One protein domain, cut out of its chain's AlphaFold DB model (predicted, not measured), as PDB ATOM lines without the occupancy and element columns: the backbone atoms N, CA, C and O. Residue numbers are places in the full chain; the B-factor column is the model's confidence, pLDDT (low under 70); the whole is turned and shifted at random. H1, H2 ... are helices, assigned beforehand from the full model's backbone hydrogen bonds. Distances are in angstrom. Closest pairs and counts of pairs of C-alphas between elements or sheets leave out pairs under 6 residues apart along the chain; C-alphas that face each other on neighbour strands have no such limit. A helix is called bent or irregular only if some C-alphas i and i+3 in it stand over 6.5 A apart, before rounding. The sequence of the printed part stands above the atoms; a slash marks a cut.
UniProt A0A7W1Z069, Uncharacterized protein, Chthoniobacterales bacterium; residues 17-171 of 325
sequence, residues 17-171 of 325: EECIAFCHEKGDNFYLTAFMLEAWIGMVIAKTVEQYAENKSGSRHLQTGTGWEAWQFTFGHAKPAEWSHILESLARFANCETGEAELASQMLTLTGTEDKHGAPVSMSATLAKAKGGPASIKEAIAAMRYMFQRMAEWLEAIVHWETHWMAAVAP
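Overview. This is residues 17 to 171 of the 325 residues of an uncharacterized protein of Chthoniobacterales bacterium (UniProt A0A7W1Z069). Two long helices, H2 and H7, make a V, touching along the later part of each, with H3 packed on both and H5 crossing H7. H4 runs across the first part of H2, at residues 30 to 37, H1 folds back on that same end of H2, at residues 30 to 35, and short H6 packs on residues 140 to 147 of H7. The printed part has 155 residues with seven named helices, H1 to H7 in order, and no named strand; the class is all helix. It is compact, with a radius of gyration of the C-alphas of 17.0 A, and spans 54 by 44 by 25 A.

Arrangement. Begin at H1, residues 17 to 26, which touches residues 30 to 35 of H2, residues 30 to 54; the closest C-alphas, of Cys 19 and Leu 32, are 5.9 A apart. They form a helical hairpin, opposite ways at a shallow tilt of 34 degrees, only just short of steep. H2 is the hub, touching five helices. H3, residues 66 to 75, forms a second helical hairpin with it, touching residues 36 to 47 at 29 degrees, closest at the C-alphas of Val 44 and Gly 67, 5.6 A. H4, residues 80 to 93, is about perpendicular to H2 at 77 degrees, and the C-alphas of Phe 30 and Ser 89 come closest, 5.8 A. H5, residues 99 to 117, only just touches H2, with 3 pairs of C-alphas within 8 A. Look next at H7, residues 137 to 169: its residues 155 to 167 touch residues 41 to 52 of H2 at a steep tilt of 49 degrees, the same way, closest at the C-alphas of Ile 45 and Val 159, 6.0 A. H7 also touches H5 at 57 degrees, with the C-alphas of Met 107 and Leu 155 closest at 5.4 A, and H3, with those of Gly 67 and Ala 152 at 4.7 A. H6, residues 123 to 129, touches residues 140 to 147 of H7, closest at the C-alphas of Met 123 and Ala 143, 5.2 A. H1 and H7 are apart, and so are H3 and H5. The helix packing is mostly crossed: of the 9 pairs of helices that touch, 2 are at a shallow tilt. Every O i to N i+4 pair is within hydrogen-bond range in H1, H2, H3, H5, H6 and H7; in H4, 8 of 10 are.

Along the chain. Find C-alpha 17 at (8.233, 23.410, -10.121), where H1 begins. H2 starts at C-alpha 30, (10.822, 16.119, -22.442), and runs 35.9 A to C-alpha 54. H4 is irregular, but only just: C-alphas 81 and 84 are 6.9 A apart. H5 runs 27.3 A, and H7 runs 48.1 A to C-alpha 169 at (30.357, -6.041, -2.787).

Size, cuts and confidence. The C-alphas of Gly 133 and Pro 171, the two farthest apart, are 54.8 A apart. The printed part has no cut. The link from H2 to H3, 11 residues, is long. The mean pLDDT of the printed part is 93.9; residues 131 to 133 are under 70.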
ATOM      1  N   GLU A  17       8.387  22.011  -9.709       95.94
ATOM      2  CA  GLU A  17       8.233  23.410 -10.121       95.94
ATOM      3  C   GLU A  17       9.472  23.938 -10.853       95.94
ATOM      4  O   GLU A  17       9.330  24.608 -11.877       95.94
ATOM      5  N   GLU A  18      10.678  23.608 -10.371       94.81
ATOM      6  CA  GLU A  18      11.933  23.951 -11.057       94.81
ATOM      7  C   GLU A  18      11.983  23.317 -12.454       94.81
ATOM      8  O   GLU A  18      12.306  23.986 -13.438       94.81
ATOM      9  N   CYS A  19      11.596  22.042 -12.552       95.81
ATOM     10  CA  CYS A  19      11.548  21.319 -13.819       95.81
ATOM     11  C   CYS A  19      10.521  21.925 -14.794       95.81
ATOM     12  O   CYS A  19      10.823  22.128 -15.971       95.81
ATOM     13  N   ILE A  20       9.325  22.278 -14.310       96.88
ATOM     14  CA  ILE A  20       8.273  22.921 -15.114       96.88
ATOM     15  C   ILE A  20       8.746  24.280 -15.638       96.88
ATOM     16  O   ILE A  20       8.588  24.568 -16.827       96.88
ATOM     17  N   ALA A  21       9.362  25.104 -14.786       96.62
ATOM     18  CA  ALA A  21       9.918  26.390 -15.200       96.62
ATOM     19  C   ALA A  21      10.976  26.215 -16.304       96.62
ATOM     20  O   ALA A  21      10.950  26.934 -17.305       96.62
ATOM     21  N   PHE A  22      11.844  25.208 -16.171       96.12
ATOM     22  CA  PHE A  22      12.844  24.879 -17.184       96.12
ATOM     23  C   PHE A  22      12.220  24.388 -18.499       96.12
ATOM     24  O   PHE A  22      12.648  24.808 -19.575       96.12
ATOM     25  N   CYS A  23      11.173  23.558 -18.442       96.62
ATOM     26  CA  CYS A  23      10.428  23.129 -19.632       96.62
ATOM     27  C   CYS A  23       9.844  24.328 -20.388       96.62
ATOM     28  O   CYS A  23       9.949  24.389 -21.613       96.62
ATOM     29  N   HIS A  24       9.268  25.300 -19.671       96.88
ATOM     30  CA  HIS A  24       8.752  26.532 -20.273       96.88
ATOM     31  C   HIS A  24       9.856  27.379 -20.911       96.88
ATOM     32  O   HIS A  24       9.662  27.887 -22.012       96.88
ATOM     33  N   GLU A  25      11.011  27.508 -20.253       97.12
ATOM     34  CA  GLU A  25      12.163  28.235 -20.793       97.12
ATOM     35  C   GLU A  25      12.703  27.582 -22.076       97.12
ATOM     36  O   GLU A  25      13.014  28.277 -23.044       97.12
ATOM     37  N   LYS A  26      12.810  26.247 -22.103       96.44
ATOM     38  CA  LYS A  26      13.335  25.500 -23.258       96.44
ATOM     39  C   LYS A  26      12.303  25.230 -24.349       96.44
ATOM     40  O   LYS A  26      12.694  24.906 -25.467       96.44
ATOM     41  N   GLY A  27      11.013  25.354 -24.042       96.94
ATOM     42  CA  GLY A  27       9.929  24.976 -24.947       96.94
ATOM     43  C   GLY A  27       9.880  23.471 -25.230       96.94
ATOM     44  O   GLY A  27       9.465  23.074 -26.316       96.94
ATOM     45  N   ASP A  28      10.326  22.639 -24.285       96.75
ATOM     46  CA  ASP A  28      10.456  21.190 -24.458       96.75
ATOM     47  C   ASP A  28       9.972  20.442 -23.204       96.75
ATOM     48  O   ASP A  28      10.599  20.499 -22.147       96.75
ATOM     49  N   ASN A  29       8.850  19.725 -23.324       96.12
ATOM     50  CA  ASN A  29       8.242  18.963 -22.222       96.12
ATOM     51  C   ASN A  29       8.972  17.645 -21.914       96.12
ATOM     52  O   ASN A  29       8.620  16.960 -20.949       96.12
ATOM     53  N   PHE A  30       9.983  17.281 -22.710       96.88
ATOM     54  CA  PHE A  30      10.822  16.119 -22.442       96.88
ATOM     55  C   PHE A  30      11.398  16.143 -21.021       96.88
ATOM     56  O   PHE A  30      11.346  15.118 -20.350       96.88
ATOM     57  N   TYR A  31      11.888  17.291 -20.540       96.75
ATOM     58  CA  TYR A  31      12.547  17.376 -19.232       96.75
ATOM     59  C   TYR A  31      11.611  17.011 -18.073       96.75
ATOM     60  O   TYR A  31      12.038  16.325 -17.148       96.75
ATOM     61  N   LEU A  32      10.325  17.373 -18.158       96.75
ATOM     62  CA  LEU A  32       9.326  16.954 -17.175       96.75
ATOM     63  C   LEU A  32       9.112  15.440 -17.215       96.75
ATOM     64  O   LEU A  32       9.041  14.795 -16.172       96.75
ATOM     65  N   THR A  33       9.047  14.853 -18.409       97.50
ATOM     66  CA  THR A  33       8.921  13.395 -18.535       97.50
ATOM     67  C   THR A  33      10.181  12.683 -18.038       97.50
ATOM     68  O   THR A  33      10.060  11.680 -17.344       97.50
ATOM     69  N   ALA A  34      11.373  13.210 -18.325       97.19
ATOM     70  CA  ALA A  34      12.646  12.692 -17.827       97.19
ATOM     71  C   ALA A  34      12.708  12.712 -16.293       97.19
ATOM     72  O   ALA A  34      13.009  11.686 -15.693       97.19
ATOM     73  N   PHE A  35      12.306  13.819 -15.661       96.00
ATOM     74  CA  PHE A  35      12.201  13.922 -14.201       96.00
ATOM     75  C   PHE A  35      11.249  12.865 -13.611       96.00
ATOM     76  O   PHE A  35      11.549  12.211 -12.612       96.00
ATOM     77  N   MET A  36      10.107  12.630 -14.263       97.38
ATOM     78  CA  MET A  36       9.169  11.578 -13.852       97.38
ATOM     79  C   MET A  36       9.745  10.167 -14.064       97.38
ATOM     80  O   MET A  36       9.497   9.274 -13.253       97.38
ATOM     81  N   LEU A  37      10.536   9.943 -15.118       98.06
ATOM     82  CA  LEU A  37      11.237   8.675 -15.353       98.06
ATOM     83  C   LEU A  37      12.299   8.402 -14.277       98.06
ATOM     84  O   LEU A  37      12.364   7.276 -13.784       98.06
ATOM     85  N   GLU A  38      13.068   9.416 -13.867       96.06
ATOM     86  CA  GLU A  38      14.000   9.323 -12.732       96.06
ATOM     87  C   GLU A  38      13.257   8.939 -11.448       96.06
ATOM     88  O   GLU A  38      13.663   8.003 -10.758       96.06
ATOM     89  N   ALA A  39      12.110   9.571 -11.171       96.00
ATOM     90  CA  ALA A  39      11.279   9.226 -10.018       96.00
ATOM     91  C   ALA A  39      10.763   7.777 -10.076       96.00
ATOM     92  O   ALA A  39      10.839   7.050  -9.084       96.00
ATOM     93  N   TRP A  40      10.275   7.323 -11.237       98.31
ATOM     94  CA  TRP A  40       9.837   5.937 -11.423       98.31
ATOM     95  C   TRP A  40      10.964   4.939 -11.139       98.31
ATOM     96  O   TRP A  40      10.776   4.022 -10.339       98.31
ATOM     97  N   ILE A  41      12.133   5.124 -11.755       98.44
ATOM     98  CA  ILE A  41      13.287   4.232 -11.582       98.44
ATOM     99  C   ILE A  41      13.780   4.269 -10.130       98.44
ATOM    100  O   ILE A  41      13.987   3.213  -9.525       98.44
ATOM    101  N   GLY A  42      13.873   5.462  -9.537       96.69
ATOM    102  CA  GLY A  42      14.255   5.663  -8.141       96.69
ATOM    103  C   GLY A  42      13.344   4.923  -7.159       96.69
ATOM    104  O   GLY A  42      13.839   4.276  -6.237       96.69
ATOM    105  N   MET A  43      12.026   4.909  -7.387       97.88
ATOM    106  CA  MET A  43      11.084   4.136  -6.564       97.88
ATOM    107  C   MET A  43      11.339   2.624  -6.631       97.88
ATOM    108  O   MET A  43      11.225   1.934  -5.613       97.88
ATOM    109  N   VAL A  44      11.682   2.091  -7.811       98.56
ATOM    110  CA  VAL A  44      12.012   0.663  -7.974       98.56
ATOM    111  C   VAL A  44      13.313   0.329  -7.245       98.56
ATOM    112  O   VAL A  44      13.372  -0.682  -6.538       98.56
ATOM    113  N   ILE A  45      14.329   1.190  -7.360       97.69
ATOM    114  CA  ILE A  45      15.604   1.055  -6.641       97.69
ATOM    115  C   ILE A  45      15.365   1.072  -5.132       97.69
ATOM    116  O   ILE A  45      15.765   0.130  -4.449       97.69
ATOM    117  N   ALA A  46      14.660   2.080  -4.615       95.94
ATOM    118  CA  ALA A  46      14.417   2.248  -3.185       95.94
ATOM    119  C   ALA A  46      13.736   1.018  -2.563       95.94
ATOM    120  O   ALA A  46      14.244   0.465  -1.586       95.94
ATOM    121  N   LYS A  47      12.652   0.521  -3.177       97.00
ATOM    122  CA  LYS A  47      11.942  -0.683  -2.707       97.00
ATOM    123  C   LYS A  47      12.798  -1.951  -2.789       97.00
ATOM    124  O   LYS A  47      12.732  -2.815  -1.914       97.00
ATOM    125  N   THR A  48      13.622  -2.087  -3.827       97.69
ATOM    126  CA  THR A  48      14.528  -3.242  -3.965       97.69
ATOM    127  C   THR A  48      15.618  -3.202  -2.890       97.69
ATOM    128  O   THR A  48      15.893  -4.210  -2.239       97.69
ATOM    129  N   VAL A  49      16.208  -2.031  -2.648       96.94
ATOM    130  CA  VAL A  49      17.211  -1.818  -1.598       96.94
ATOM    131  C   VAL A  49      16.624  -2.079  -0.210       96.94
ATOM    132  O   VAL A  49      17.262  -2.757   0.596       96.94
ATOM    133  N   GLU A  50      15.406  -1.605   0.060       95.50
ATOM    134  CA  GLU A  50      14.657  -1.880   1.292       95.50
ATOM    135  C   GLU A  50      14.532  -3.393   1.534       95.50
ATOM    136  O   GLU A  50      14.898  -3.884   2.603       95.50
ATOM    137  N   GLN A  51      14.138  -4.167   0.513       96.12
ATOM    138  CA  GLN A  51      14.076  -5.629   0.611       96.12
ATOM    139  C   GLN A  51      15.418  -6.248   1.019       96.12
ATOM    140  O   GLN A  51      15.452  -7.153   1.855       96.12
ATOM    141  N   TYR A  52      16.532  -5.776   0.461       96.19
ATOM    142  CA  TYR A  52      17.858  -6.291   0.810       96.19
ATOM    143  C   TYR A  52      18.325  -5.885   2.206       96.19
ATOM    144  O   TYR A  52      18.965  -6.700   2.882       96.19
ATOM    145  N   ALA A  53      18.021  -4.655   2.615       95.25
ATOM    146  CA  ALA A  53      18.445  -4.078   3.882       95.25
ATOM    147  C   ALA A  53      17.667  -4.643   5.078       95.25
ATOM    148  O   ALA A  53      18.249  -4.895   6.133       95.25
ATOM    149  N   GLU A  54      16.364  -4.869   4.914       94.06
ATOM    150  CA  GLU A  54      15.467  -5.181   6.030       94.06
ATOM    151  C   GLU A  54      15.151  -6.675   6.131       94.06
ATOM    152  O   GLU A  54      14.956  -7.203   7.229       94.06
ATOM    153  N   ASN A  55      15.187  -7.400   5.007       92.94
ATOM    154  CA  ASN A  55      14.880  -8.825   4.983       92.94
ATOM    155  C   ASN A  55      16.143  -9.681   4.854       92.94
ATOM    156  O   ASN A  55      16.975  -9.533   3.951       92.94
ATOM    157  N   LYS A  56      16.254 -10.665   5.750       87.50
ATOM    158  CA  LYS A  56      17.295 -11.697   5.681       87.50
ATOM    159  C   LYS A  56      17.104 -12.569   4.435       87.50
ATOM    160  O   LYS A  56      15.994 -12.731   3.923       87.50
ATOM    161  N   SER A  57      18.195 -13.193   3.986       84.94
ATOM    162  CA  SER A  57      18.138 -14.263   2.981       84.94
ATOM    163  C   SER A  57      17.097 -15.317   3.392       84.94
ATOM    164  O   SER A  57      17.053 -15.730   4.550       84.94
ATOM    165  N   GLY A  58      16.229 -15.712   2.458       87.62
ATOM    166  CA  GLY A  58      15.078 -16.585   2.720       87.62
ATOM    167  C   GLY A  58      13.747 -15.865   2.928       87.62
ATOM    168  O   GLY A  58      12.710 -16.476   2.675       87.62
ATOM    169  N   SER A  59      13.771 -14.598   3.344       92.50
ATOM    170  CA  SER A  59      12.569 -13.790   3.609       92.50
ATOM    171  C   SER A  59      12.312 -12.710   2.558       92.50
ATOM    172  O   SER A  59      11.226 -12.143   2.538       92.50
ATOM    173  N   ARG A  60      13.291 -12.430   1.692       94.00
ATOM    174  CA  ARG A  60      13.155 -11.468   0.590       94.00
ATOM    175  C   ARG A  60      12.135 -11.948  -0.432       94.00
ATOM    176  O   ARG A  60      12.093 -13.140  -0.746       94.00
ATOM    177  N   HIS A  61      11.390 -11.002  -0.992       94.81
ATOM    178  CA  HIS A  61      10.508 -11.244  -2.122       94.81
ATOM    179  C   HIS A  61      10.742 -10.158  -3.173       94.81
ATOM    180  O   HIS A  61      10.387  -9.000  -2.973       94.81
ATOM    181  N   LEU A  62      11.390 -10.540  -4.271       97.38
ATOM    182  CA  LEU A  62      11.874  -9.643  -5.318       97.38
ATOM    183  C   LEU A  62      11.256 -10.020  -6.665       97.38
ATOM    184  O   LEU A  62      10.859 -11.170  -6.867       97.38
ATOM    185  N   GLN A  63      11.203  -9.055  -7.588       96.88
ATOM    186  CA  GLN A  63      10.537  -9.206  -8.887       96.88
ATOM    187  C   GLN A  63       9.054  -9.588  -8.748       96.88
ATOM    188  O   GLN A  63       8.585 -10.587  -9.302       96.88
ATOM    189  N   THR A  64       8.332  -8.792  -7.958       95.00
ATOM    190  CA  THR A  64       6.924  -8.991  -7.570       95.00
ATOM    191  C   THR A  64       5.935  -8.160  -8.378       95.00
ATOM    192  O   THR A  64       4.730  -8.272  -8.156       95.00
ATOM    193  N   GLY A  65       6.419  -7.346  -9.321       96.69
ATOM    194  CA  GLY A  65       5.613  -6.348 -10.025       96.69
ATOM    195  C   GLY A  65       5.752  -4.947  -9.431       96.69
ATOM    196  O   GLY A  65       5.007  -4.046  -9.820       96.69
ATOM    197  N   THR A  66       6.729  -4.740  -8.544       97.25
ATOM    198  CA  THR A  66       7.051  -3.431  -7.967       97.25
ATOM    199  C   THR A  66       7.347  -2.402  -9.055       97.25
ATOM    200  O   THR A  66       6.915  -1.253  -8.947       97.25
ATOM    201  N   GLY A  67       8.030  -2.816 -10.130       97.94
ATOM    202  CA  GLY A  67       8.302  -1.948 -11.272       97.94
ATOM    203  C   GLY A  67       7.023  -1.400 -11.899       97.94
ATOM    204  O   GLY A  67       6.933  -0.209 -12.212       97.94
ATOM    205  N   TRP A  68       6.018  -2.262 -12.062       98.25
ATOM    206  CA  TRP A  68       4.742  -1.893 -12.668       98.25
ATOM    207  C   TRP A  68       3.885  -1.042 -11.729       98.25
ATOM    208  O   TRP A  68       3.300  -0.056 -12.169       98.25
ATOM    209  N   GLU A  69       3.852  -1.359 -10.436       98.44
ATOM    210  CA  GLU A  69       3.180  -0.516  -9.439       98.44
ATOM    211  C   GLU A  69       3.766   0.899  -9.409       98.44
ATOM    212  O   GLU A  69       3.017   1.876  -9.416       98.44
ATOM    213  N   ALA A  70       5.097   1.019  -9.432       98.38
ATOM    214  CA  ALA A  70       5.778   2.307  -9.500       98.38
ATOM    215  C   ALA A  70       5.454   3.040 -10.814       98.38
ATOM    216  O   ALA A  70       5.169   4.232 -10.794       98.38
ATOM    217  N   TRP A  71       5.393   2.327 -11.946       98.38
ATOM    218  CA  TRP A  71       4.966   2.923 -13.215       98.38
ATOM    219  C   TRP A  71       3.541   3.472 -13.134       98.38
ATOM    220  O   TRP A  71       3.268   4.577 -13.592       98.38
ATOM    221  N   GLN A  72       2.611   2.717 -12.543       98.06
ATOM    222  CA  GLN A  72       1.229   3.163 -12.371       98.06
ATOM    223  C   GLN A  72       1.118   4.344 -11.406       98.06
ATOM    224  O   GLN A  72       0.260   5.197 -11.604       98.06
ATOM    225  N   PHE A  73       1.973   4.421 -10.391       98.06
ATOM    226  CA  PHE A  73       2.032   5.584  -9.515       98.06
ATOM    227  C   PHE A  73       2.482   6.837 -10.282       98.06
ATOM    228  O   PHE A  73       1.816   7.867 -10.220       98.06
ATOM    229  N   THR A  74       3.557   6.730 -11.063       97.50
ATOM    230  CA  THR A  74       4.143   7.866 -11.790       97.50
ATOM    231  C   THR A  74       3.322   8.281 -13.017       97.50
ATOM    232  O   THR A  74       3.087   9.465 -13.243       97.50
ATOM    233  N   PHE A  75       2.862   7.315 -13.815       97.56
ATOM    234  CA  PHE A  75       2.239   7.535 -15.127       97.56
ATOM    235  C   PHE A  75       0.816   6.971 -15.243       97.56
ATOM    236  O   PHE A  75       0.214   7.041 -16.313       97.56
ATOM    237  N   GLY A  76       0.220   6.419 -14.180       95.38
ATOM    238  CA  GLY A  76      -1.118   5.806 -14.250       95.38
ATOM    239  C   GLY A  76      -2.254   6.787 -14.544       95.38
ATOM    240  O   GLY A  76      -3.331   6.365 -14.963       95.38
ATOM    241  N   HIS A  77      -2.008   8.086 -14.371       95.81
ATOM    242  CA  HIS A  77      -2.931   9.157 -14.750       95.81
ATOM    243  C   HIS A  77      -2.822   9.561 -16.230       95.81
ATOM    244  O   HIS A  77      -3.713  10.251 -16.727       95.81
ATOM    245  N   ALA A  78      -1.770   9.125 -16.935       96.56
ATOM    246  CA  ALA A  78      -1.572   9.436 -18.344       96.56
ATOM    247  C   ALA A  78      -2.643   8.760 -19.206       96.56
ATOM    248  O   ALA A  78      -2.885   7.547 -19.137       96.56
ATOM    249  N   LYS A  79      -3.273   9.551 -20.066       96.25
ATOM    250  CA  LYS A  79      -4.266   9.098 -21.034       96.25
ATOM    251  C   LYS A  79      -3.574   8.343 -22.171       96.25
ATOM    252  O   LYS A  79      -2.430   8.644 -22.504       96.25
ATOM    253  N   PRO A  80      -4.286   7.446 -22.873       94.25
ATOM    254  CA  PRO A  80      -3.715   6.723 -24.009       94.25
ATOM    255  C   PRO A  80      -3.095   7.604 -25.102       94.25
ATOM    256  O   PRO A  80      -2.147   7.185 -25.754       94.25
ATOM    257  N   ALA A  81      -3.602   8.826 -25.294       93.94
ATOM    258  CA  ALA A  81      -3.057   9.782 -26.259       93.94
ATOM    259  C   ALA A  81      -1.667  10.330 -25.874       93.94
ATOM    260  O   ALA A  81      -0.968  10.856 -26.730       93.94
ATOM    261  N   GLU A  82      -1.265  10.209 -24.607       96.06
ATOM    262  CA  GLU A  82       0.013  10.709 -24.079       96.06
ATOM    263  C   GLU A  82       1.100   9.621 -24.089       96.06
ATOM    264  O   GLU A  82       2.288   9.907 -23.966       96.06
ATOM    265  N   TRP A  83       0.716   8.354 -24.268       95.31
ATOM    266  CA  TRP A  83       1.629   7.215 -24.176       95.31
ATOM    267  C   TRP A  83       2.712   7.195 -25.254       95.31
ATOM    268  O   TRP A  83       3.824   6.750 -24.973       95.31
ATOM    269  N   SER A  84       2.430   7.687 -26.464       93.31
ATOM    270  CA  SER A  84       3.457   7.804 -27.509       93.31
ATOM    271  C   SER A  84       4.550   8.786 -27.097       93.31
ATOM    272  O   SER A  84       5.726   8.457 -27.204       93.31
ATOM    273  N   HIS A  85       4.168   9.936 -26.534       95.94
ATOM    274  CA  HIS A  85       5.118  10.921 -26.029       95.94
ATOM    275  C   HIS A  85       5.957  10.362 -24.876       95.94
ATOM    276  O   HIS A  85       7.164  10.579 -24.833       95.94
ATOM    277  N   ILE A  86       5.346   9.602 -23.962       97.62
ATOM    278  CA  ILE A  86       6.080   8.946 -22.872       97.62
ATOM    279  C   ILE A  86       7.100   7.947 -23.429       97.62
ATOM    280  O   ILE A  86       8.239   7.918 -22.973       97.62
ATOM    281  N   LEU A  87       6.720   7.148 -24.430       96.69
ATOM    282  CA  LEU A  87       7.626   6.188 -25.062       96.69
ATOM    283  C   LEU A  87       8.780   6.877 -25.808       96.69
ATOM    284  O   LEU A  87       9.924   6.438 -25.704       96.69
ATOM    285  N   GLU A  88       8.495   7.951 -26.544       96.94
ATOM    286  CA  GLU A  88       9.505   8.770 -27.225       96.94
ATOM    287  C   GLU A  88      10.469   9.412 -26.222       96.94
ATOM    288  O   GLU A  88      11.688   9.324 -26.384       96.94
ATOM    289  N   SER A  89       9.933   9.984 -25.143       98.12
ATOM    290  CA  SER A  89      10.722  10.549 -24.051       98.12
ATOM    291  C   SER A  89      11.562   9.487 -23.352       98.12
ATOM    292  O   SER A  89      12.725   9.739 -23.072       98.12
ATOM    293  N   LEU A  90      11.041   8.277 -23.134       98.12
ATOM    294  CA  LEU A  90      11.813   7.161 -22.584       98.12
ATOM    295  C   LEU A  90      12.977   6.761 -23.506       98.12
ATOM    296  O   LEU A  90      14.084   6.513 -23.031       98.12
ATOM    297  N   ALA A  91      12.757   6.738 -24.824       96.94
ATOM    298  CA  ALA A  91      13.810   6.459 -25.796       96.94
ATOM    299  C   ALA A  91      14.883   7.563 -25.834       96.94
ATOM    300  O   ALA A  91      16.073   7.255 -25.926       96.94
ATOM    301  N   ARG A  92      14.496   8.841 -25.726       97.31
ATOM    302  CA  ARG A  92      15.446   9.960 -25.598       97.31
ATOM    303  C   ARG A  92      16.196   9.908 -24.265       97.31
ATOM    304  O   ARG A  92      17.417   9.998 -24.267       97.31
ATOM    305  N   PHE A  93      15.488   9.665 -23.163       97.75
ATOM    306  CA  PHE A  93      16.046   9.546 -21.815       97.75
ATOM    307  C   PHE A  93      17.118   8.458 -21.732       97.75
ATOM    308  O   PHE A  93      18.180   8.687 -21.169       97.75
ATOM    309  N   ALA A  94      16.912   7.310 -22.383       97.31
ATOM    310  CA  ALA A  94      17.909   6.239 -22.465       97.31
ATOM    311  C   ALA A  94      19.240   6.647 -23.145       97.31
ATOM    312  O   ALA A  94      20.226   5.908 -23.077       97.31
ATOM    313  N   ASN A  95      19.282   7.807 -23.807       95.25
ATOM    314  CA  ASN A  95      20.477   8.391 -24.416       95.25
ATOM    315  C   ASN A  95      21.080   9.547 -23.595       95.25
ATOM    316  O   ASN A  95      22.018  10.198 -24.061       95.25
ATOM    317  N   CYS A  96      20.595   9.790 -22.375       95.00
ATOM    318  CA  CYS A  96      21.138  10.801 -21.471       95.00
ATOM    319  C   CYS A  96      22.338  10.293 -20.644       95.00
ATOM    320  O   CYS A  96      22.615   9.091 -20.557       95.00
ATOM    321  N   GLU A  97      23.079  11.225 -20.035       91.25
ATOM    322  CA  GLU A  97      24.216  10.958 -19.139       91.25
ATOM    323  C   GLU A  97      23.800  10.841 -17.659       91.25
ATOM    324  O   GLU A  97      24.300  11.578 -16.811       91.25
ATOM    325  N   THR A  98      22.912   9.906 -17.320       91.00
ATOM    326  CA  THR A  98      22.562   9.583 -15.919       91.00
ATOM    327  C   THR A  98      22.626   8.073 -15.672       91.00
ATOM    328  O   THR A  98      22.664   7.290 -16.627       91.00
ATOM    329  N   GLY A  99      22.683   7.647 -14.406       91.19
ATOM    330  CA  GLY A  99      22.683   6.216 -14.071       91.19
ATOM    331  C   GLY A  99      21.341   5.566 -14.417       91.19
ATOM    332  O   GLY A  99      21.277   4.487 -14.997       91.19
ATOM    333  N   GLU A 100      20.252   6.281 -14.163       95.44
ATOM    334  CA  GLU A 100      18.881   5.900 -14.479       95.44
ATOM    335  C   GLU A 100      18.670   5.756 -15.995       95.44
ATOM    336  O   GLU A 100      18.006   4.820 -16.445       95.44
ATOM    337  N   ALA A 101      19.284   6.629 -16.802       96.25
ATOM    338  CA  ALA A 101      19.271   6.521 -18.259       96.25
ATOM    339  C   ALA A 101      19.938   5.227 -18.756       96.25
ATOM    340  O   ALA A 101      19.473   4.621 -19.725       96.25
ATOM    341  N   GLU A 102      20.999   4.763 -18.090       96.06
ATOM    342  CA  GLU A 102      21.639   3.487 -18.413       96.06
ATOM    343  C   GLU A 102      20.713   2.299 -18.122       96.06
ATOM    344  O   GLU A 102      20.548   1.430 -18.984       96.06
ATOM    345  N   LEU A 103      20.024   2.307 -16.976       98.06
ATOM    346  CA  LEU A 103      19.015   1.296 -16.642       98.06
ATOM    347  C   LEU A 103      17.870   1.286 -17.670       98.06
ATOM    348  O   LEU A 103      17.468   0.221 -18.146       98.06
ATOM    349  N   ALA A 104      17.385   2.464 -18.076       98.25
ATOM    350  CA  ALA A 104      16.365   2.593 -19.117       98.25
ATOM    351  C   ALA A 104      16.847   2.048 -20.475       98.25
ATOM    352  O   ALA A 104      16.104   1.352 -21.170       98.25
ATOM    353  N   SER A 105      18.103   2.309 -20.842       97.69
ATOM    354  CA  SER A 105      18.717   1.800 -22.074       97.69
ATOM    355  C   SER A 105      18.808   0.270 -22.092       97.69
ATOM    356  O   SER A 105      18.414  -0.376 -23.072       97.69
ATOM    357  N   GLN A 106      19.250  -0.332 -20.982       97.88
ATOM    358  CA  GLN A 106      19.281  -1.786 -20.822       97.88
ATOM    359  C   GLN A 106      17.868  -2.381 -20.894       97.88
ATOM    360  O   GLN A 106      17.635  -3.341 -21.627       97.88
ATOM    361  N   MET A 107      16.896  -1.768 -20.217       98.06
ATOM    362  CA  MET A 107      15.495  -2.193 -20.234       98.06
ATOM    363  C   MET A 107      14.909  -2.194 -21.654       98.06
ATOM    364  O   MET A 107      14.271  -3.172 -22.060       98.06
ATOM    365  N   LEU A 108      15.130  -1.127 -22.431       97.38
ATOM    366  CA  LEU A 108      14.692  -1.050 -23.830       97.38
ATOM    367  C   LEU A 108      15.364  -2.131 -24.688       97.38
ATOM    368  O   LEU A 108      14.700  -2.770 -25.507       97.38
ATOM    369  N   THR A 109      16.653  -2.388 -24.460       96.50
ATOM    370  CA  THR A 109      17.417  -3.433 -25.161       96.50
ATOM    371  C   THR A 109      16.867  -4.831 -24.873       96.50
ATOM    372  O   THR A 109      16.624  -5.605 -25.805       96.50
ATOM    373  N   LEU A 110      16.605  -5.157 -23.603       96.31
ATOM    374  CA  LEU A 110      16.023  -6.442 -23.200       96.31
ATOM    375  C   LEU A 110      14.601  -6.610 -23.747       96.31
ATOM    376  O   LEU A 110      14.263  -7.668 -24.282       96.31
ATOM    377  N   THR A 111      13.803  -5.540 -23.711       96.00
ATOM    378  CA  THR A 111      12.452  -5.513 -24.289       96.00
ATOM    379  C   THR A 111      12.487  -5.790 -25.792       96.00
ATOM    380  O   THR A 111      11.763  -6.662 -26.274       96.00
ATOM    381  N   GLY A 112      13.356  -5.104 -26.542       94.88
ATOM    382  CA  GLY A 112      13.518  -5.316 -27.982       94.88
ATOM    383  C   GLY A 112      14.058  -6.708 -28.328       94.88
ATOM    384  O   GLY A 112      13.627  -7.324 -29.305       94.88
ATOM    385  N   THR A 113      14.958  -7.244 -27.503       95.19
ATOM    386  CA  THR A 113      15.492  -8.605 -27.660       95.19
ATOM    387  C   THR A 113      14.398  -9.653 -27.476       95.19
ATOM    388  O   THR A 113      14.273 -10.572 -28.292       95.19
ATOM    389  N   GLU A 114      13.560  -9.496 -26.449       94.69
ATOM    390  CA  GLU A 114      12.394 -10.353 -26.249       94.69
ATOM    391  C   GLU A 114      11.398 -10.230 -27.408       94.69
ATOM    392  O   GLU A 114      10.923 -11.246 -27.909       94.69
ATOM    393  N   ASP A 115      11.126  -9.017 -27.886       92.62
ATOM    394  CA  ASP A 115      10.200  -8.771 -28.995       92.62
ATOM    395  C   ASP A 115      10.634  -9.486 -30.288       92.62
ATOM    396  O   ASP A 115       9.826 -10.098 -30.996       92.62
ATOM    397  N   LYS A 116      11.946  -9.474 -30.557       92.69
ATOM    398  CA  LYS A 116      12.565 -10.098 -31.731       92.69
ATOM    399  C   LYS A 116      12.622 -11.624 -31.648       92.69
ATOM    400  O   LYS A 116      12.437 -12.298 -32.663       92.69
ATOM    401  N   HIS A 117      12.917 -12.180 -30.473       93.50
ATOM    402  CA  HIS A 117      13.243 -13.606 -30.316       93.50
ATOM    403  C   HIS A 117      12.200 -14.424 -29.537       93.50
ATOM    404  O   HIS A 117      12.286 -15.655 -29.512       93.50
ATOM    405  N   GLY A 118      11.213 -13.770 -28.927       90.50
ATOM    406  CA  GLY A 118      10.151 -14.365 -28.122       90.50
ATOM    407  C   GLY A 118       8.742 -14.102 -28.666       90.50
ATOM    408  O   GLY A 118       8.507 -13.951 -29.873       90.50
ATOM    409  N   ALA A 119       7.765 -14.105 -27.755       88.31
ATOM    410  CA  ALA A 119       6.419 -13.642 -28.067       88.31
ATOM    411  C   ALA A 119       6.408 -12.105 -28.155       88.31
ATOM    412  O   ALA A 119       7.141 -11.465 -27.403       88.31
ATOM    413  N   PRO A 120       5.574 -11.510 -29.033       88.25
ATOM    414  CA  PRO A 120       5.502 -10.058 -29.174       88.25
ATOM    415  C   PRO A 120       5.325  -9.345 -27.839       88.25
ATOM    416  O   PRO A 120       4.567  -9.790 -26.973       88.25
ATOM    417  N   VAL A 121       6.038  -8.241 -27.693       88.75
ATOM    418  CA  VAL A 121       5.962  -7.314 -26.567       88.75
ATOM    419  C   VAL A 121       5.476  -5.965 -27.057       88.75
ATOM    420  O   VAL A 121       4.572  -5.385 -26.462       88.75
ATOM    421  N   SER A 122       6.055  -5.483 -28.156       87.19
ATOM    422  CA  SER A 122       5.715  -4.189 -28.720       87.19
ATOM    423  C   SER A 122       4.377  -4.239 -29.450       87.19
ATOM    424  O   SER A 122       3.929  -5.280 -29.953       87.19
ATOM    425  N   MET A 123       3.735  -3.076 -29.552       83.94
ATOM    426  CA  MET A 123       2.546  -2.928 -30.382       83.94
ATOM    427  C   MET A 123       2.861  -3.292 -31.839       83.94
ATOM    428  O   MET A 123       2.118  -4.062 -32.437       83.94
ATOM    429  N   SER A 124       3.978  -2.819 -32.399       82.12
ATOM    430  CA  SER A 124       4.347  -3.098 -33.792       82.12
ATOM    431  C   SER A 124       4.524  -4.596 -34.060       82.12
ATOM    432  O   SER A 124       3.966  -5.102 -35.032       82.12
ATOM    433  N   ALA A 125       5.208  -5.338 -33.186       83.56
ATOM    434  CA  ALA A 125       5.350  -6.786 -33.335       83.56
ATOM    435  C   ALA A 125       4.036  -7.542 -33.109       83.56
ATOM    436  O   ALA A 125       3.791  -8.564 -33.755       83.56
ATOM    437  N   THR A 126       3.182  -7.051 -32.208       81.38
ATOM    438  CA  THR A 126       1.853  -7.629 -31.970       81.38
ATOM    439  C   THR A 126       0.987  -7.490 -33.219       81.38
ATOM    440  O   THR A 126       0.417  -8.473 -33.688       81.38
ATOM    441  N   LEU A 127       0.960  -6.292 -33.807       79.56
ATOM    442  CA  LEU A 127       0.215  -5.994 -35.028       79.56
ATOM    443  C   LEU A 127       0.774  -6.742 -36.241       79.56
ATOM    444  O   LEU A 127       0.003  -7.302 -37.011       79.56
ATOM    445  N   ALA A 128       2.099  -6.840 -36.379       79.44
ATOM    446  CA  ALA A 128       2.728  -7.587 -37.469       79.44
ATOM    447  C   ALA A 128       2.385  -9.089 -37.449       79.44
ATOM    448  O   ALA A 128       2.384  -9.737 -38.495       79.44
ATOM    449  N   LYS A 129       2.096  -9.660 -36.269       71.75
ATOM    450  CA  LYS A 129       1.682 -11.067 -36.123       71.75
ATOM    451  C   LYS A 129       0.160 -11.261 -36.132       71.75
ATOM    452  O   LYS A 129      -0.289 -12.404 -36.265       71.75
ATOM    453  N   ALA A 130      -0.634 -10.197 -36.009       71.75
ATOM    454  CA  ALA A 130      -2.087 -10.272 -36.094       71.75
ATOM    455  C   ALA A 130      -2.500 -10.578 -37.545       71.75
ATOM    456  O   ALA A 130      -2.346  -9.765 -38.449       71.75
ATOM    457  N   LYS A 131      -3.024 -11.784 -37.789       67.31
ATOM    458  CA  LYS A 131      -3.410 -12.263 -39.131       67.31
ATOM    459  C   LYS A 131      -4.709 -11.643 -39.681       67.31
ATOM    460  O   LYS A 131      -5.264 -12.174 -40.639       67.31
ATOM    461  N   GLY A 132      -5.227 -10.566 -39.093       61.59
ATOM    462  CA  GLY A 132      -6.531 -10.016 -39.458       61.59
ATOM    463  C   GLY A 132      -6.611  -8.512 -39.257       61.59
ATOM    464  O   GLY A 132      -6.608  -8.066 -38.119       61.59
ATOM    465  N   GLY A 133      -6.742  -7.779 -40.368       67.88
ATOM    466  CA  GLY A 133      -7.181  -6.380 -40.420       67.88
ATOM    467  C   GLY A 133      -6.382  -5.362 -39.587       67.88
ATOM    468  O   GLY A 133      -5.409  -5.698 -38.915       67.88
ATOM    469  N   PRO A 134      -6.764  -4.077 -39.646       75.75
ATOM    470  CA  PRO A 134      -6.264  -3.082 -38.706       75.75
ATOM    471  C   PRO A 134      -6.779  -3.398 -37.296       75.75
ATOM    472  O   PRO A 134      -7.963  -3.685 -37.117       75.75
ATOM    473  N   ALA A 135      -5.903  -3.324 -36.292       80.44
ATOM    474  CA  ALA A 135      -6.316  -3.505 -34.904       80.44
ATOM    475  C   ALA A 135      -7.280  -2.407 -34.460       80.44
ATOM    476  O   ALA A 135      -7.152  -1.236 -34.831       80.44
ATOM    477  N   SER A 136      -8.223  -2.782 -33.604       88.00
ATOM    478  CA  SER A 136      -9.073  -1.820 -32.920       88.00
ATOM    479  C   SER A 136      -8.249  -0.937 -31.977       88.00
ATOM    480  O   SER A 136      -7.220  -1.346 -31.434       88.00
ATOM    481  N   ILE A 137      -8.749   0.268 -31.697       87.75
ATOM    482  CA  ILE A 137      -8.146   1.181 -30.710       87.75
ATOM    483  C   ILE A 137      -7.972   0.480 -29.352       87.75
ATOM    484  O   ILE A 137      -6.952   0.644 -28.690       87.75
ATOM    485  N   LYS A 138      -8.941  -0.353 -28.948       90.06
ATOM    486  CA  LYS A 138      -8.883  -1.111 -27.692       90.06
ATOM    487  C   LYS A 138      -7.710  -2.093 -27.662       90.06
ATOM    488  O   LYS A 138      -7.048  -2.206 -26.633       90.06
ATOM    489  N   GLU A 139      -7.449  -2.787 -28.766       89.06
ATOM    490  CA  GLU A 139      -6.312  -3.707 -28.883       89.06
ATOM    491  C   GLU A 139      -4.980  -2.954 -28.883       89.06
ATOM    492  O   GLU A 139      -4.055  -3.375 -28.193       89.06
ATOM    493  N   ALA A 140      -4.895  -1.808 -29.567       88.44
ATOM    494  CA  ALA A 140      -3.704  -0.958 -29.546       88.44
ATOM    495  C   ALA A 140      -3.392  -0.439 -28.129       88.44
ATOM    496  O   ALA A 140      -2.252  -0.515 -27.672       88.44
ATOM    497  N   ILE A 141      -4.416   0.015 -27.396       91.56
ATOM    498  CA  ILE A 141      -4.292   0.445 -25.994       91.56
ATOM    499  C   ILE A 141      -3.832  -0.722 -25.109       91.56
ATOM    500  O   ILE A 141      -2.913  -0.572 -24.304       91.56
ATOM    501  N   ALA A 142      -4.438  -1.902 -25.255       92.19
ATOM    502  CA  ALA A 142      -4.033  -3.077 -24.489       92.19
ATOM    503  C   ALA A 142      -2.574  -3.474 -24.776       92.19
ATOM    504  O   ALA A 142      -1.832  -3.771 -23.840       92.19
ATOM    505  N   ALA A 143      -2.149  -3.419 -26.042       91.31
ATOM    506  CA  ALA A 143      -0.781  -3.724 -26.447       91.31
ATOM    507  C   ALA A 143       0.235  -2.714 -25.885       91.31
ATOM    508  O   ALA A 143       1.265  -3.124 -25.358       91.31
ATOM    509  N   MET A 144      -0.058  -1.409 -25.926       93.38
ATOM    510  CA  MET A 144       0.821  -0.391 -25.328       93.38
ATOM    511  C   MET A 144       0.938  -0.545 -23.811       93.38
ATOM    512  O   MET A 144       2.042  -0.515 -23.274       93.38
ATOM    513  N   ARG A 145      -0.180  -0.775 -23.108       95.44
ATOM    514  CA  ARG A 145      -0.153  -1.027 -21.661       95.44
ATOM    515  C   ARG A 145       0.692  -2.254 -21.325       95.44
ATOM    516  O   ARG A 145       1.485  -2.213 -20.389       95.44
ATOM    517  N   TYR A 146       0.524  -3.332 -22.090       95.25
ATOM    518  CA  TYR A 146       1.304  -4.551 -21.918       95.25
ATOM    519  C   TYR A 146       2.801  -4.317 -22.139       95.25
ATOM    520  O   TYR A 146       3.620  -4.810 -21.369       95.25
ATOM    521  N   MET A 147       3.164  -3.524 -23.148       96.44
ATOM    522  CA  MET A 147       4.550  -3.149 -23.407       96.44
ATOM    523  C   MET A 147       5.171  -2.398 -22.221       96.44
ATOM    524  O   MET A 147       6.255  -2.778 -21.789       96.44
ATOM    525  N   PHE A 148       4.483  -1.405 -21.643       97.56
ATOM    526  CA  PHE A 148       4.981  -0.710 -20.447       97.56
ATOM    527  C   PHE A 148       5.102  -1.638 -19.237       97.56
ATOM    528  O   PHE A 148       6.088  -1.566 -18.510       97.56
ATOM    529  N   GLN A 149       4.148  -2.554 -19.049       97.75
ATOM    530  CA  GLN A 149       4.256  -3.569 -18.002       97.75
ATOM    531  C   GLN A 149       5.502  -4.439 -18.198       97.75
ATOM    532  O   GLN A 149       6.253  -4.663 -17.254       97.75
ATOM    533  N   ARG A 150       5.765  -4.890 -19.428       97.31
ATOM    534  CA  ARG A 150       6.954  -5.692 -19.738       97.31
ATOM    535  C   ARG A 150       8.254  -4.915 -19.562       97.31
ATOM    536  O   ARG A 150       9.207  -5.478 -19.038       97.31
ATOM    537  N   MET A 151       8.288  -3.643 -19.947       98.12
ATOM    538  CA  MET A 151       9.418  -2.754 -19.661       98.12
ATOM    539  C   MET A 151       9.660  -2.653 -18.151       98.12
ATOM    540  O   MET A 151      10.781  -2.842 -17.696       98.12
ATOM    541  N   ALA A 152       8.604  -2.465 -17.360       98.56
ATOM    542  CA  ALA A 152       8.710  -2.380 -15.912       98.56
ATOM    543  C   ALA A 152       9.231  -3.672 -15.255       98.56
ATOM    544  O   ALA A 152      10.034  -3.609 -14.327       98.56
ATOM    545  N   GLU A 153       8.826  -4.838 -15.761       98.31
ATOM    546  CA  GLU A 153       9.342  -6.137 -15.310       98.31
ATOM    547  C   GLU A 153      10.834  -6.316 -15.668       98.31
ATOM    548  O   GLU A 153      11.598  -6.857 -14.869       98.31
ATOM    549  N   TRP A 154      11.274  -5.819 -16.831       98.44
ATOM    550  CA  TRP A 154      12.692  -5.801 -17.209       98.44
ATOM    551  C   TRP A 154      13.521  -4.841 -16.356       98.44
ATOM    552  O   TRP A 154      14.611  -5.208 -15.920       98.44
ATOM    553  N   LEU A 155      12.998  -3.647 -16.073       98.69
ATOM    554  CA  LEU A 155      13.629  -2.689 -15.165       98.69
ATOM    555  C   LEU A 155      13.819  -3.292 -13.771       98.69
ATOM    556  O   LEU A 155      14.903  -3.197 -13.207       98.69
ATOM    557  N   GLU A 156      12.790  -3.951 -13.232       98.38
ATOM    558  CA  GLU A 156      12.861  -4.598 -11.918       98.38
ATOM    559  C   GLU A 156      13.929  -5.703 -11.884       98.38
ATOM    560  O   GLU A 156      14.621  -5.856 -10.879       98.38
ATOM    561  N   ALA A 157      14.129  -6.438 -12.984       98.62
ATOM    562  CA  ALA A 157      15.203  -7.423 -13.085       98.62
ATOM    563  C   ALA A 157      16.602  -6.790 -13.088       98.62
ATOM    564  O   ALA A 157      17.473  -7.264 -12.358       98.62
ATOM    565  N   ILE A 158      16.803  -5.708 -13.848       98.62
ATOM    566  CA  ILE A 158      18.074  -4.967 -13.877       98.62
ATOM    567  C   ILE A 158      18.381  -4.398 -12.485       98.62
ATOM    568  O   ILE A 158      19.452  -4.639 -11.934       98.62
ATOM    569  N   VAL A 159      17.416  -3.703 -11.875       98.62
ATOM    570  CA  VAL A 159      17.570  -3.106 -10.541       98.62
ATOM    571  C   VAL A 159      17.836  -4.173  -9.480       98.62
ATOM    572  O   VAL A 159      18.682  -3.973  -8.605       98.62
ATOM    573  N   HIS A 160      17.159  -5.324  -9.555       98.56
ATOM    574  CA  HIS A 160      17.437  -6.453  -8.672       98.56
ATOM    575  C   HIS A 160      18.891  -6.915  -8.824       98.56
ATOM    576  O   HIS A 160      19.573  -7.058  -7.812       98.56
ATOM    577  N   TRP A 161      19.398  -7.095 -10.045       98.25
ATOM    578  CA  TRP A 161      20.786  -7.517 -10.250       98.25
ATOM    579  C   TRP A 161      21.793  -6.526  -9.656       98.25
ATOM    580  O   TRP A 161      22.623  -6.926  -8.838       98.25
ATOM    581  N   GLU A 162      21.669  -5.241  -9.992       97.69
ATOM    582  CA  GLU A 162      22.546  -4.180  -9.476       97.69
ATOM    583  C   GLU A 162      22.522  -4.135  -7.943       97.69
ATOM    584  O   GLU A 162      23.560  -4.100  -7.279       97.69
ATOM    585  N   THR A 163      21.327  -4.235  -7.354       97.31
ATOM    586  CA  THR A 163      21.153  -4.242  -5.896       97.31
ATOM    587  C   THR A 163      21.768  -5.490  -5.260       97.31
ATOM    588  O   THR A 163      22.432  -5.394  -4.228       97.31
ATOM    589  N   HIS A 164      21.584  -6.663  -5.870       97.19
ATOM    590  CA  HIS A 164      22.149  -7.929  -5.397       97.19
ATOM    591  C   HIS A 164      23.673  -7.903  -5.401       97.19
ATOM    592  O   HIS A 164      24.311  -8.284  -4.415       97.19
ATOM    593  N   TRP A 165      24.253  -7.416  -6.498       96.25
ATOM    594  CA  TRP A 165      25.689  -7.236  -6.628       96.25
ATOM    595  C   TRP A 165      26.205  -6.247  -5.581       96.25
ATOM    596  O   TRP A 165      27.084  -6.608  -4.794       96.25
ATOM    597  N   MET A 166      25.589  -5.065  -5.472       94.69
ATOM    598  CA  MET A 166      25.944  -4.054  -4.473       94.69
ATOM    599  C   MET A 166      25.863  -4.583  -3.040       94.69
ATOM    600  O   MET A 166      26.763  -4.321  -2.241       94.69
ATOM    601  N   ALA A 167      24.844  -5.376  -2.705       94.50
ATOM    602  CA  ALA A 167      24.699  -5.965  -1.375       94.50
ATOM    603  C   ALA A 167      25.831  -6.939  -1.031       94.50
ATOM    604  O   ALA A 167      26.192  -7.082   0.140       94.50
ATOM    605  N   ALA A 168      26.401  -7.601  -2.036       93.44
ATOM    606  CA  ALA A 168      27.539  -8.486  -1.854       93.44
ATOM    607  C   ALA A 168      28.869  -7.727  -1.794       93.44
ATOM    608  O   ALA A 168      29.722  -8.067  -0.972       93.44
ATOM    609  N   VAL A 169      29.061  -6.721  -2.654       92.50
ATOM    610  CA  VAL A 169      30.357  -6.041  -2.787       92.50
ATOM    611  C   VAL A 169      30.535  -4.884  -1.807       92.50
ATOM    612  O   VAL A 169      31.637  -4.689  -1.301       92.50
ATOM    613  N   ALA A 170      29.464  -4.165  -1.473       93.06
ATOM    614  CA  ALA A 170      29.472  -3.007  -0.586       93.06
ATOM    615  C   ALA A 170      28.306  -3.063   0.423       93.06
ATOM    616  O   ALA A 170      27.478  -2.155   0.472       93.06
ATOM    617  N   PRO A 171      28.250  -4.076   1.311       93.12
ATOM    618  CA  PRO A 171      27.144  -4.253   2.262       93.12
ATOM    619  C   PRO A 171      26.932  -3.062   3.211       93.12
ATOM    620  O   PRO A 171      25.886  -2.951   3.846       93.12
TER     621      PRO A 171